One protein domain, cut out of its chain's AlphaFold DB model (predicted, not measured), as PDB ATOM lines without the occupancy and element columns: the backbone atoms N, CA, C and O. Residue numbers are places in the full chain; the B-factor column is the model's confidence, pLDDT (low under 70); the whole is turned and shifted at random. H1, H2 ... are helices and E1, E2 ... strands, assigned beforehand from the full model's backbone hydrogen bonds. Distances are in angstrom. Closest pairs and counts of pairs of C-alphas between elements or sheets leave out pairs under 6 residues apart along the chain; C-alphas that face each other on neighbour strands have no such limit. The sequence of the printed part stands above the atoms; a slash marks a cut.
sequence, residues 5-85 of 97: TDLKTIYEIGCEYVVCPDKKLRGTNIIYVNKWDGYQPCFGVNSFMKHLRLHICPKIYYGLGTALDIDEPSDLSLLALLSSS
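AT A GLANCE: This is residues 5 to 85 of the 97 residues of a protein of archaeon HR03 (UniProt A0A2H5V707). A two-stranded hairpin, E1 and E2, lies between H1 and H2, with short H3 near one end; H4 sits apart beyond H3, at one end of the longest axis. The printed part has 81 residues, in the order H1 E1 E2 H2 H3 H4, mixed helices and strands. It is compact, radius of gyration of the C-alphas 13.5 A, spanning 41 by 28 by 16 A.

HOW THE PARTS SIT: H1, residues 5 to 13, and E1, residues 17 to 21, have closest C-alphas Ile 10 and Val 18, 6.8 A. E1 and E2, residues 28 to 33, form an antiparallel hairpin, N 18 to O 32 within hydrogen-bond range at 2.9 A. H2, residues 47 to 53, and E2 have closest C-alphas Phe 48 and Thr 28, 5.0 A. H3, residues 64 to 67, and E1 have closest C-alphas Ala 67 and Pro 21, 5.9 A. H4, residues 73 to 84, is apart from H3. In H1 and H2 every O i to N i+4 pair is within hydrogen-bond range, in H4 7 of 8; H3 is too short.

IN THESE COORDINATES: H1, 12.0 A long, begins at C-alpha 5 (32.296, -13.132, 69.233); H4, 17.8 A, ends at C-alpha 84 (48.062, -8.280, 79.144).

THE WHOLE: The printed part has no cut; the link E2 to H2 is long. Residue 85 has pLDDT under 70.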
ATOM      1  N   THR A   5      31.948 -12.464  70.494       93.56
ATOM      2  CA  THR A   5      32.296 -13.132  69.233       93.56
ATOM      3  C   THR A   5      32.298 -14.649  69.386       93.56
ATOM      4  O   THR A   5      31.797 -15.335  68.498       93.56
ATOM      5  N   ASP A   6      32.786 -15.177  70.513       94.31
ATOM      6  CA  ASP A   6      32.744 -16.619  70.792       94.31
ATOM      7  C   ASP A   6      31.291 -17.109  70.847       94.31
ATOM      8  O   ASP A   6      30.928 -18.060  70.159       94.31
ATOM      9  N   LEU A   7      30.428 -16.409  71.593       94.75
ATOM     10  CA  LEU A   7      29.006 -16.757  71.709       94.75
ATOM     11  C   LEU A   7      28.265 -16.653  70.373       94.75
ATOM     12  O   LEU A   7      27.475 -17.534  70.035       94.75
ATOM     13  N   LYS A   8      28.545 -15.604  69.591       94.38
ATOM     14  CA  LYS A   8      27.993 -15.443  68.243       94.38
ATOM     15  C   LYS A   8      28.427 -16.590  67.332       94.38
ATOM     16  O   LYS A   8      27.594 -17.148  66.632       94.38
ATOM     17  N   THR A   9      29.694 -16.987  67.402       93.56
ATOM     18  CA  THR A   9      30.222 -18.112  66.623       93.56
ATOM     19  C   THR A   9      29.559 -19.428  67.035       93.56
ATOM     20  O   THR A   9      29.132 -20.189  66.174       93.56
ATOM     21  N   ILE A  10      29.402 -19.687  68.339       94.75
ATOM     22  CA  ILE A  10      28.678 -20.865  68.848       94.75
ATOM     23  C   ILE A  10      27.247 -20.895  68.306       94.75
ATOM     24  O   ILE A  10      26.797 -21.938  67.836       94.75
ATOM     25  N   TYR A  11      26.553 -19.758  68.342       92.88
ATOM     26  CA  TYR A  11      25.194 -19.627  67.823       92.88
ATOM     27  C   TYR A  11      25.124 -19.867  66.305       92.88
ATOM     28  O   TYR A  11      24.283 -20.630  65.845       92.88
ATOM     29  N   GLU A  12      26.034 -19.281  65.523       91.38
ATOM     30  CA  GLU A  12      26.086 -19.439  64.061       91.38
ATOM     31  C   GLU A  12      26.452 -20.868  63.634       91.38
ATOM     32  O   GLU A  12      25.937 -21.386  62.642       91.38
ATOM     33  N   ILE A  13      27.322 -21.536  64.395       88.44
ATOM     34  CA  ILE A  13      27.665 -22.945  64.180       88.44
ATOM     35  C   ILE A  13      26.491 -23.840  64.591       88.44
ATOM     36  O   ILE A  13      26.228 -24.860  63.946       88.44
ATOM     37  N   GLY A  14      25.789 -23.495  65.665       74.19
ATOM     38  CA  GLY A  14      24.751 -24.306  66.275       74.19
ATOM     39  C   GLY A  14      23.426 -24.280  65.523       74.19
ATOM     40  O   GLY A  14      22.530 -23.528  65.867       74.19
ATOM     41  N   CYS A  15      23.236 -25.187  64.561       70.31
ATOM     42  CA  CYS A  15      21.885 -25.458  64.052       70.31
ATOM     43  C   CYS A  15      21.026 -26.183  65.106       70.31
ATOM     44  O   CYS A  15      19.833 -25.907  65.228       70.31
ATOM     45  N   GLU A  16      21.632 -27.098  65.877       81.75
ATOM     46  CA  GLU A  16      20.923 -27.922  66.870       81.75
ATOM     47  C   GLU A  16      21.705 -28.113  68.174       81.75
ATOM     48  O   GLU A  16      21.137 -27.896  69.244       81.75
ATOM     49  N   TYR A  17      22.989 -28.490  68.097       91.94
ATOM     50  CA  TYR A  17      23.790 -28.839  69.272       91.94
ATOM     51  C   TYR A  17      25.280 -28.508  69.096       91.94
ATOM     52  O   TYR A  17      25.907 -28.960  68.131       91.94
ATOM     53  N   VAL A  18      25.855 -27.746  70.031       95.38
ATOM     54  CA  VAL A  18      27.297 -27.441  70.086       95.38
ATOM     55  C   VAL A  18      27.837 -27.725  71.481       95.38
ATOM     56  O   VAL A  18      27.264 -27.283  72.476       95.38
ATOM     57  N   VAL A  19      28.973 -28.414  71.549       96.19
ATOM     58  CA  VAL A  19      29.712 -28.675  72.788       96.19
ATOM     59  C   VAL A  19      31.020 -27.899  72.762       96.19
ATOM     60  O   VAL A  19      31.800 -28.019  71.815       96.19
ATOM     61  N   CYS A  20      31.277 -27.129  73.813       97.31
ATOM     62  CA  CYS A  20      32.555 -26.465  74.029       97.31
ATOM     63  C   CYS A  20      33.266 -27.147  75.203       97.31
ATOM     64  O   CYS A  20      32.798 -27.022  76.343       97.31
ATOM     65  N   PRO A  21      34.344 -27.905  74.954       97.44
ATOM     66  CA  PRO A  21      35.057 -28.599  76.016       97.44
ATOM     67  C   PRO A  21      35.896 -27.639  76.865       97.44
ATOM     68  O   PRO A  21      36.189 -26.518  76.444       97.44
ATOM     69  N   ASP A  22      36.313 -28.118  78.036       95.50
ATOM     70  CA  ASP A  22      37.380 -27.501  78.829       95.50
ATOM     71  C   ASP A  22      38.742 -27.590  78.110       95.50
ATOM     72  O   ASP A  22      38.929 -28.318  77.127       95.50
ATOM     73  N   LYS A  23      39.749 -26.885  78.633       92.88
ATOM     74  CA  LYS A  23      41.130 -26.909  78.112       92.88
ATOM     75  C   LYS A  23      41.792 -28.297  78.142       92.88
ATOM     76  O   LYS A  23      42.805 -28.502  77.475       92.88
ATOM     77  N   LYS A  24      41.277 -29.237  78.949       93.62
ATOM     78  CA  LYS A  24      41.813 -30.603  79.112       93.62
ATOM     79  C   LYS A  24      41.067 -31.632  78.246       93.62
ATOM     80  O   LYS A  24      41.443 -32.804  78.272       93.62
ATOM     81  N   LEU A  25      40.044 -31.220  77.492       94.50
ATOM     82  CA  LEU A  25      39.127 -32.080  76.735       94.50
ATOM     83  C   LEU A  25      38.484 -33.192  77.588       94.50
ATOM     84  O   LEU A  25      38.280 -34.316  77.127       94.50
ATOM     85  N   ARG A  26      38.181 -32.897  78.855       95.31
ATOM     86  CA  ARG A  26      37.540 -33.818  79.810       95.31
ATOM     87  C   ARG A  26      36.184 -33.287  80.252       95.31
ATOM     88  O   ARG A  26      35.195 -34.027  80.247       95.31
ATOM     89  N   GLY A  27      36.161 -32.023  80.653       96.50
ATOM     90  CA  GLY A  27      34.990 -31.263  81.054       96.50
ATOM     91  C   GLY A  27      34.279 -30.590  79.883       96.50
ATOM     92  O   GLY A  27      34.754 -30.576  78.749       96.50
ATOM     93  N   THR A  28      33.102 -30.043  80.156       97.19
ATOM     94  CA  THR A  28      32.348 -29.208  79.220       97.19
ATOM     95  C   THR A  28      32.086 -27.866  79.866       97.19
ATOM     96  O   THR A  28      31.444 -27.824  80.912       97.19
ATOM     97  N   ASN A  29      32.517 -26.797  79.205       96.75
ATOM     98  CA  ASN A  29      32.380 -25.435  79.713       96.75
ATOM     99  C   ASN A  29      31.100 -24.781  79.201       96.75
ATOM    100  O   ASN A  29      30.445 -24.039  79.926       96.75
ATOM    101  N   ILE A  30      30.723 -25.060  77.948       96.06
ATOM    102  CA  ILE A  30      29.506 -24.520  77.333       96.06
ATOM    103  C   ILE A  30      28.813 -25.614  76.533       96.06
ATOM    104  O   ILE A  30      29.449 -26.386  75.814       96.06
ATOM    105  N   ILE A  31      27.488 -25.638  76.623       94.75
ATOM    106  CA  ILE A  31      26.625 -26.409  75.736       94.75
ATOM    107  C   ILE A  31      25.608 -25.446  75.155       94.75
ATOM    108  O   ILE A  31      24.936 -24.727  75.890       94.75
ATOM    109  N   TYR A  32      25.486 -25.464  73.837       94.19
ATOM    110  CA  TYR A  32      24.399 -24.807  73.139       94.19
ATOM    111  C   TYR A  32      23.446 -25.869  72.601       94.19
ATOM    112  O   TYR A  32      23.872 -26.786  71.899       94.19
ATOM    113  N   VAL A  33      22.165 -25.727  72.932       91.69
ATOM    114  CA  VAL A  33      21.086 -26.606  72.476       91.69
ATOM    115  C   VAL A  33      19.962 -25.728  71.947       91.69
ATOM    116  O   VAL A  33      19.431 -24.903  72.685       91.69
ATOM    117  N   ASN A  34      19.598 -25.893  70.677       87.50
ATOM    118  CA  ASN A  34      18.513 -25.124  70.063       87.50
ATOM    119  C   ASN A  34      17.128 -25.701  70.417       87.50
ATOM    120  O   ASN A  34      16.166 -24.964  70.611       87.50
ATOM    121  N   LYS A  35      17.022 -27.033  70.538       83.44
ATOM    122  CA  LYS A  35      15.796 -27.740  70.941       83.44
ATOM    123  C   LYS A  35      16.013 -28.452  72.268       83.44
ATOM    124  O   LYS A  35      16.726 -29.447  72.327       83.44
ATOM    125  N   TRP A  36      15.400 -27.927  73.323       81.56
ATOM    126  CA  TRP A  36      15.594 -28.411  74.692       81.56
ATOM    127  C   TRP A  36      14.798 -29.688  75.026       81.56
ATOM    128  O   TRP A  36      14.969 -30.255  76.104       81.56
ATOM    129  N   ASP A  37      13.933 -30.164  74.128       80.69
ATOM    130  CA  ASP A  37      12.999 -31.259  74.411       80.69
ATOM    131  C   ASP A  37      13.722 -32.556  74.804       80.69
ATOM    132  O   ASP A  37      14.319 -33.246  73.978       80.69
ATOM    133  N   GLY A  38      13.668 -32.884  76.097       80.56
ATOM    134  CA  GLY A  38      14.278 -34.089  76.663       80.56
ATOM    135  C   GLY A  38      15.798 -34.028  76.836       80.56
ATOM    136  O   GLY A  38      16.396 -35.036  77.213       80.56
ATOM    137  N   TYR A  39      16.434 -32.875  76.605       86.12
ATOM    138  CA  TYR A  39      17.872 -32.739  76.818       86.12
ATOM    139  C   TYR A  39      18.212 -32.800  78.314       86.12
ATOM    140  O   TYR A  39      17.716 -32.007  79.116       86.12
ATOM    141  N   GLN A  40      19.091 -33.731  78.690       88.44
ATOM    142  CA  GLN A  40      19.605 -33.854  80.052       88.44
ATOM    143  C   GLN A  40      21.107 -33.548  80.078       88.44
ATOM    144  O   GLN A  40      21.909 -34.361  79.604       88.44
ATOM    145  N   PRO A  41      21.524 -32.394  80.631       90.12
ATOM    146  CA  PRO A  41      22.938 -32.086  80.767       90.12
ATOM    147  C   PRO A  41      23.620 -33.073  81.722       90.12
ATOM    148  O   PRO A  41      23.100 -33.421  82.780       90.12
ATOM    149  N   CYS A  42      24.822 -33.500  81.351       94.19
ATOM    150  CA  CYS A  42      25.613 -34.539  82.004       94.19
ATOM    151  C   CYS A  42      26.986 -33.997  82.452       94.19
ATOM    152  O   CYS A  42      28.031 -34.573  82.128       94.19
ATOM    153  N   PHE A  43      26.990 -32.877  83.182       95.44
ATOM    154  CA  PHE A  43      28.203 -32.228  83.694       95.44
ATOM    155  C   PHE A  43      28.976 -33.081  84.720       95.44
ATOM    156  O   PHE A  43      28.507 -34.108  85.213       95.44
ATOM    157  N   GLY A  44      30.205 -32.653  85.018       92.94
ATOM    158  CA  GLY A  44      31.137 -33.343  85.910       92.94
ATOM    159  C   GLY A  44      32.181 -34.167  85.158       92.94
ATOM    160  O   GLY A  44      32.558 -33.852  84.025       92.94
ATOM    161  N   VAL A  45      32.665 -35.232  85.801       94.06
ATOM    162  CA  VAL A  45      33.772 -36.054  85.286       94.06
ATOM    163  C   VAL A  45      33.430 -36.629  83.911       94.06
ATOM    164  O   VAL A  45      32.390 -37.276  83.738       94.06
ATOM    165  N   ASN A  46      34.332 -36.414  82.949       96.00
ATOM    166  CA  ASN A  46      34.217 -36.856  81.555       96.00
ATOM    167  C   ASN A  46      32.956 -36.339  80.838       96.00
ATOM    168  O   ASN A  46      32.446 -36.996  79.926       96.00
ATOM    169  N   SER A  47      32.428 -35.188  81.264       97.25
ATOM    170  CA  SER A  47      31.218 -34.591  80.693       97.25
ATOM    171  C   SER A  47      31.336 -34.304  79.202       97.25
ATOM    172  O   SER A  47      30.356 -34.506  78.494       97.25
ATOM    173  N   PHE A  48      32.526 -33.977  78.686       97.00
ATOM    174  CA  PHE A  48      32.718 -33.792  77.243       97.00
ATOM    175  C   PHE A  48      32.290 -35.023  76.443       97.00
ATOM    176  O   PHE A  48      31.411 -34.951  75.587       97.00
ATOM    177  N   MET A  49      32.839 -36.187  76.791       96.19
ATOM    178  CA  MET A  49      32.515 -37.441  76.112       96.19
ATOM    179  C   MET A  49      31.066 -37.871  76.338       96.19
ATOM    180  O   MET A  49      30.474 -38.486  75.454       96.19
ATOM    181  N   LYS A  50      30.485 -37.562  77.505       96.12
ATOM    182  CA  LYS A  50      29.061 -37.820  77.767       96.12
ATOM    183  C   LYS A  50      28.187 -36.991  76.826       96.12
ATOM    184  O   LYS A  50      27.328 -37.556  76.164       96.12
ATOM    185  N   HIS A  51      28.460 -35.695  76.698       94.69
ATOM    186  CA  HIS A  51      27.719 -34.781  75.830       94.69
ATOM    187  C   HIS A  51      27.852 -35.115  74.343       94.69
ATOM    188  O   HIS A  51      26.854 -35.087  73.628       94.69
ATOM    189  N   LEU A  52      29.039 -35.526  73.881       93.44
ATOM    190  CA  LEU A  52      29.215 -35.966  72.492       93.44
ATOM    191  C   LEU A  52      28.350 -37.183  72.133       93.44
ATOM    192  O   LEU A  52      27.952 -37.328  70.984       93.44
ATOM    193  N   ARG A  53      28.041 -38.054  73.100       92.44
ATOM    194  CA  ARG A  53      27.225 -39.260  72.875       92.44
ATOM    195  C   ARG A  53      25.720 -38.996  72.871       92.44
ATOM    196  O   ARG A  53      24.975 -39.868  72.441       92.44
ATOM    197  N   LEU A  54      25.271 -37.835  73.355       88.31
ATOM    198  CA  LEU A  54      23.844 -37.495  73.414       88.31
ATOM    199  C   LEU A  54      23.271 -37.075  72.053       88.31
ATOM    200  O   LEU A  54      22.056 -37.048  71.895       88.31
ATOM    201  N   HIS A  55      24.124 -36.767  71.072       85.06
ATOM    202  CA  HIS A  55      23.708 -36.363  69.732       85.06
ATOM    203  C   HIS A  55      24.429 -37.176  68.654       85.06
ATOM    204  O   HIS A  55      25.581 -37.560  68.812       85.06
ATOM    205  N   ILE A  56      23.748 -37.415  67.528       82.75
ATOM    206  CA  ILE A  56      24.284 -38.202  66.401       82.75
ATOM    207  C   ILE A  56      25.431 -37.456  65.698       82.75
ATOM    208  O   ILE A  56      26.362 -38.080  65.196       82.75
ATOM    209  N   CYS A  57      25.393 -36.121  65.681       86.12
ATOM    210  CA  CYS A  57      26.408 -35.268  65.059       86.12
ATOM    211  C   CYS A  57      26.614 -33.976  65.874       86.12
ATOM    212  O   CYS A  57      26.205 -32.900  65.427       86.12
ATOM    213  N   PRO A  58      27.204 -34.048  67.083       89.75
ATOM    214  CA  PRO A  58      27.492 -32.854  67.864       89.75
ATOM    215  C   PRO A  58      28.521 -31.994  67.127       89.75
ATOM    216  O   PRO A  58      29.546 -32.497  66.660       89.75
ATOM    217  N   LYS A  59      28.284 -30.685  67.045       94.94
ATOM    218  CA  LYS A  59      29.331 -29.758  66.611       94.94
ATOM    219  C   LYS A  59      30.209 -29.407  67.803       94.94
ATOM    220  O   LYS A  59      29.734 -29.320  68.932       94.94
ATOM    221  N   ILE A  60      31.496 -29.206  67.551       95.38
ATOM    222  CA  ILE A  60      32.467 -28.875  68.592       95.38
ATOM    223  C   ILE A  60      33.006 -27.487  68.294       95.38
ATOM    224  O   ILE A  60      33.483 -27.234  67.187       95.38
ATOM    225  N   TYR A  61      32.931 -26.600  69.280       96.06
ATOM    226  CA  TYR A  61      33.591 -25.304  69.221       96.06
ATOM    227  C   TYR A  61      34.658 -25.237  70.306       96.06
ATOM    228  O   TYR A  61      34.367 -25.400  71.488       96.06
ATOM    229  N   TYR A  62      35.905 -25.014  69.898       95.12
ATOM    230  CA  TYR A  62      37.033 -24.912  70.812       95.12
ATOM    231  C   TYR A  62      37.764 -23.594  70.588       95.12
ATOM    232  O   TYR A  62      38.568 -23.456  69.666       95.12
ATOM    233  N   GLY A  63      37.454 -22.617  71.434       92.38
ATOM    234  CA  GLY A  63      38.158 -21.346  71.514       92.38
ATOM    235  C   GLY A  63      38.775 -21.169  72.894       92.38
ATOM    236  O   GLY A  63      38.258 -21.664  73.891       92.38
ATOM    237  N   LEU A  64      39.865 -20.409  72.985       88.75
ATOM    238  CA  LEU A  64      40.500 -20.122  74.275       88.75
ATOM    239  C   LEU A  64      39.552 -19.401  75.250       88.75
ATOM    240  O   LEU A  64      39.661 -19.571  76.459       88.75
ATOM    241  N   GLY A  65      38.608 -18.607  74.731       90.56
ATOM    242  CA  GLY A  65      37.566 -17.965  75.530       90.56
ATOM    243  C   GLY A  65      36.560 -18.945  76.135       90.56
ATOM    244  O   GLY A  65      36.058 -18.682  77.220       90.56
ATOM    245  N   THR A  66      36.298 -20.071  75.471       94.31
ATOM    246  CA  THR A  66      35.325 -21.081  75.914       94.31
ATOM    247  C   THR A  66      35.976 -22.225  76.677       94.31
ATOM    248  O   THR A  66      35.333 -22.827  77.521       94.31
ATOM    249  N   ALA A  67      37.243 -22.520  76.389       94.56
ATOM    250  CA  ALA A  67      38.001 -23.610  76.995       94.56
ATOM    251  C   ALA A  67      38.581 -23.270  78.374       94.56
ATOM    252  O   ALA A  67      38.936 -24.177  79.120       94.56
ATOM    253  N   LEU A  68      38.716 -21.980  78.696       93.31
ATOM    254  CA  LEU A  68      39.251 -21.525  79.977       93.31
ATOM    255  C   LEU A  68      38.127 -21.280  80.989       93.31
ATOM    256  O   LEU A  68      37.513 -20.214  80.998       93.31
ATOM    257  N   ASP A  69      37.906 -22.259  81.853       91.25
ATOM    258  CA  ASP A  69      37.286 -22.135  83.169       91.25
ATOM    259  C   ASP A  69      38.369 -21.946  84.247       91.25
ATOM    260  O   ASP A  69      39.547 -22.222  84.024       91.25
ATOM    261  N   ILE A  70      37.996 -21.368  85.391       91.81
ATOM    262  CA  ILE A  70      38.931 -21.051  86.478       91.81
ATOM    263  C   ILE A  70      38.674 -22.024  87.628       91.81
ATOM    264  O   ILE A  70      37.834 -21.747  88.483       91.81
ATOM    265  N   ASP A  71      39.412 -23.133  87.650       90.12
ATOM    266  CA  ASP A  71      39.265 -24.194  88.658       90.12
ATOM    267  C   ASP A  71      40.520 -24.354  89.522       90.12
ATOM    268  O   ASP A  71      40.448 -24.630  90.722       90.12
ATOM    269  N   GLU A  72      41.694 -24.189  88.914       91.38
ATOM    270  CA  GLU A  72      42.992 -24.375  89.549       91.38
ATOM    271  C   GLU A  72      43.722 -23.025  89.650       91.38
ATOM    272  O   GLU A  72      43.591 -22.172  88.773       91.38
ATOM    273  N   PRO A  73      44.592 -22.808  90.655       92.06
ATOM    274  CA  PRO A  73      45.371 -21.570  90.749       92.06
ATOM    275  C   PRO A  73      46.186 -21.239  89.487       92.06
ATOM    276  O   PRO A  73      46.415 -20.069  89.183       92.06
ATOM    277  N   SER A  74      46.594 -22.262  88.725       89.12
ATOM    278  CA  SER A  74      47.310 -22.104  87.452       89.12
ATOM    279  C   SER A  74      46.489 -21.379  86.373       89.12
ATOM    280  O   SER A  74      47.063 -20.727  85.497       89.12
ATOM    281  N   ASP A  75      45.157 -21.412  86.465       90.19
ATOM    282  CA  ASP A  75      44.254 -20.728  85.536       90.19
ATOM    283  C   ASP A  75      44.349 -19.211  85.637       90.19
ATOM    284  O   ASP A  75      44.227 -18.510  84.632       90.19
ATOM    285  N   LEU A  76      44.655 -18.690  86.827       90.81
ATOM    286  CA  LEU A  76      44.841 -17.256  87.037       90.81
ATOM    287  C   LEU A  76      46.069 -16.730  86.292       90.81
ATOM    288  O   LEU A  76      46.042 -15.616  85.766       90.81
ATOM    289  N   SER A  77      47.134 -17.531  86.194       89.38
ATOM    290  CA  SER A  77      48.317 -17.169  85.408       89.38
ATOM    291  C   SER A  77      47.979 -17.070  83.921       89.38
ATOM    292  O   SER A  77      48.374 -16.111  83.257       89.38
ATOM    293  N   LEU A  78      47.194 -18.018  83.404       85.44
ATOM    294  CA  LEU A  78      46.736 -17.989  82.019       85.44
ATOM    295  C   LEU A  78      45.787 -16.807  81.765       85.44
ATOM    296  O   LEU A  78      45.931 -16.104  80.766       85.44
ATOM    297  N   LEU A  79      44.876 -16.519  82.696       88.19
ATOM    298  CA  LEU A  79      43.992 -15.356  82.629       88.19
ATOM    299  C   LEU A  79      44.776 -14.032  82.595       88.19
ATOM    300  O   LEU A  79      44.442 -13.133  81.816       88.19
ATOM    301  N   ALA A  80      45.837 -13.916  83.398       87.12
ATOM    302  CA  ALA A  80      46.699 -12.737  83.427       87.12
ATOM    303  C   ALA A  80      47.419 -12.513  82.084       87.12
ATOM    304  O   ALA A  80      47.447 -11.384  81.590       87.12
ATOM    305  N   LEU A  81      47.924 -13.581  81.452       84.44
ATOM    306  CA  LEU A  81      48.541 -13.524  80.117       84.44
ATOM    307  C   LEU A  81      47.552 -13.073  79.028       84.44
ATOM    308  O   LEU A  81      47.908 -12.333  78.109       84.44
ATOM    309  N   LEU A  82      46.290 -13.488  79.134       81.69
ATOM    310  CA  LEU A  82      45.246 -13.082  78.189       81.69
ATOM    311  C   LEU A  82      44.769 -11.646  78.396       81.69
ATOM    312  O   LEU A  82      44.269 -11.019  77.465       81.69
ATOM    313  N   SER A  83      44.938 -11.115  79.603       79.06
ATOM    314  CA  SER A  83      44.569  -9.737  79.927       79.06
ATOM    315  C   SER A  83      45.653  -8.736  79.510       79.06
ATOM    316  O   SER A  83      45.337  -7.608  79.140       79.06
ATOM    317  N   SER A  84      46.928  -9.139  79.520       72.06
ATOM    318  CA  SER A  84      48.062  -8.280  79.144       72.06
ATOM    319  C   SER A  84      48.263  -8.120  77.633       72.06
ATOM    320  O   SER A  84      48.955  -7.201  77.204       72.06
ATOM    321  N   SER A  85      47.640  -8.980  76.825       59.50
ATOM    322  CA  SER A  85      47.746  -9.000  75.359       59.50
ATOM    323  C   SER A  85      46.665  -8.181  74.636       59.50
ATOM    324  O   SER A  85      46.699  -8.070  73.411       59.50
TER     325      SER A  85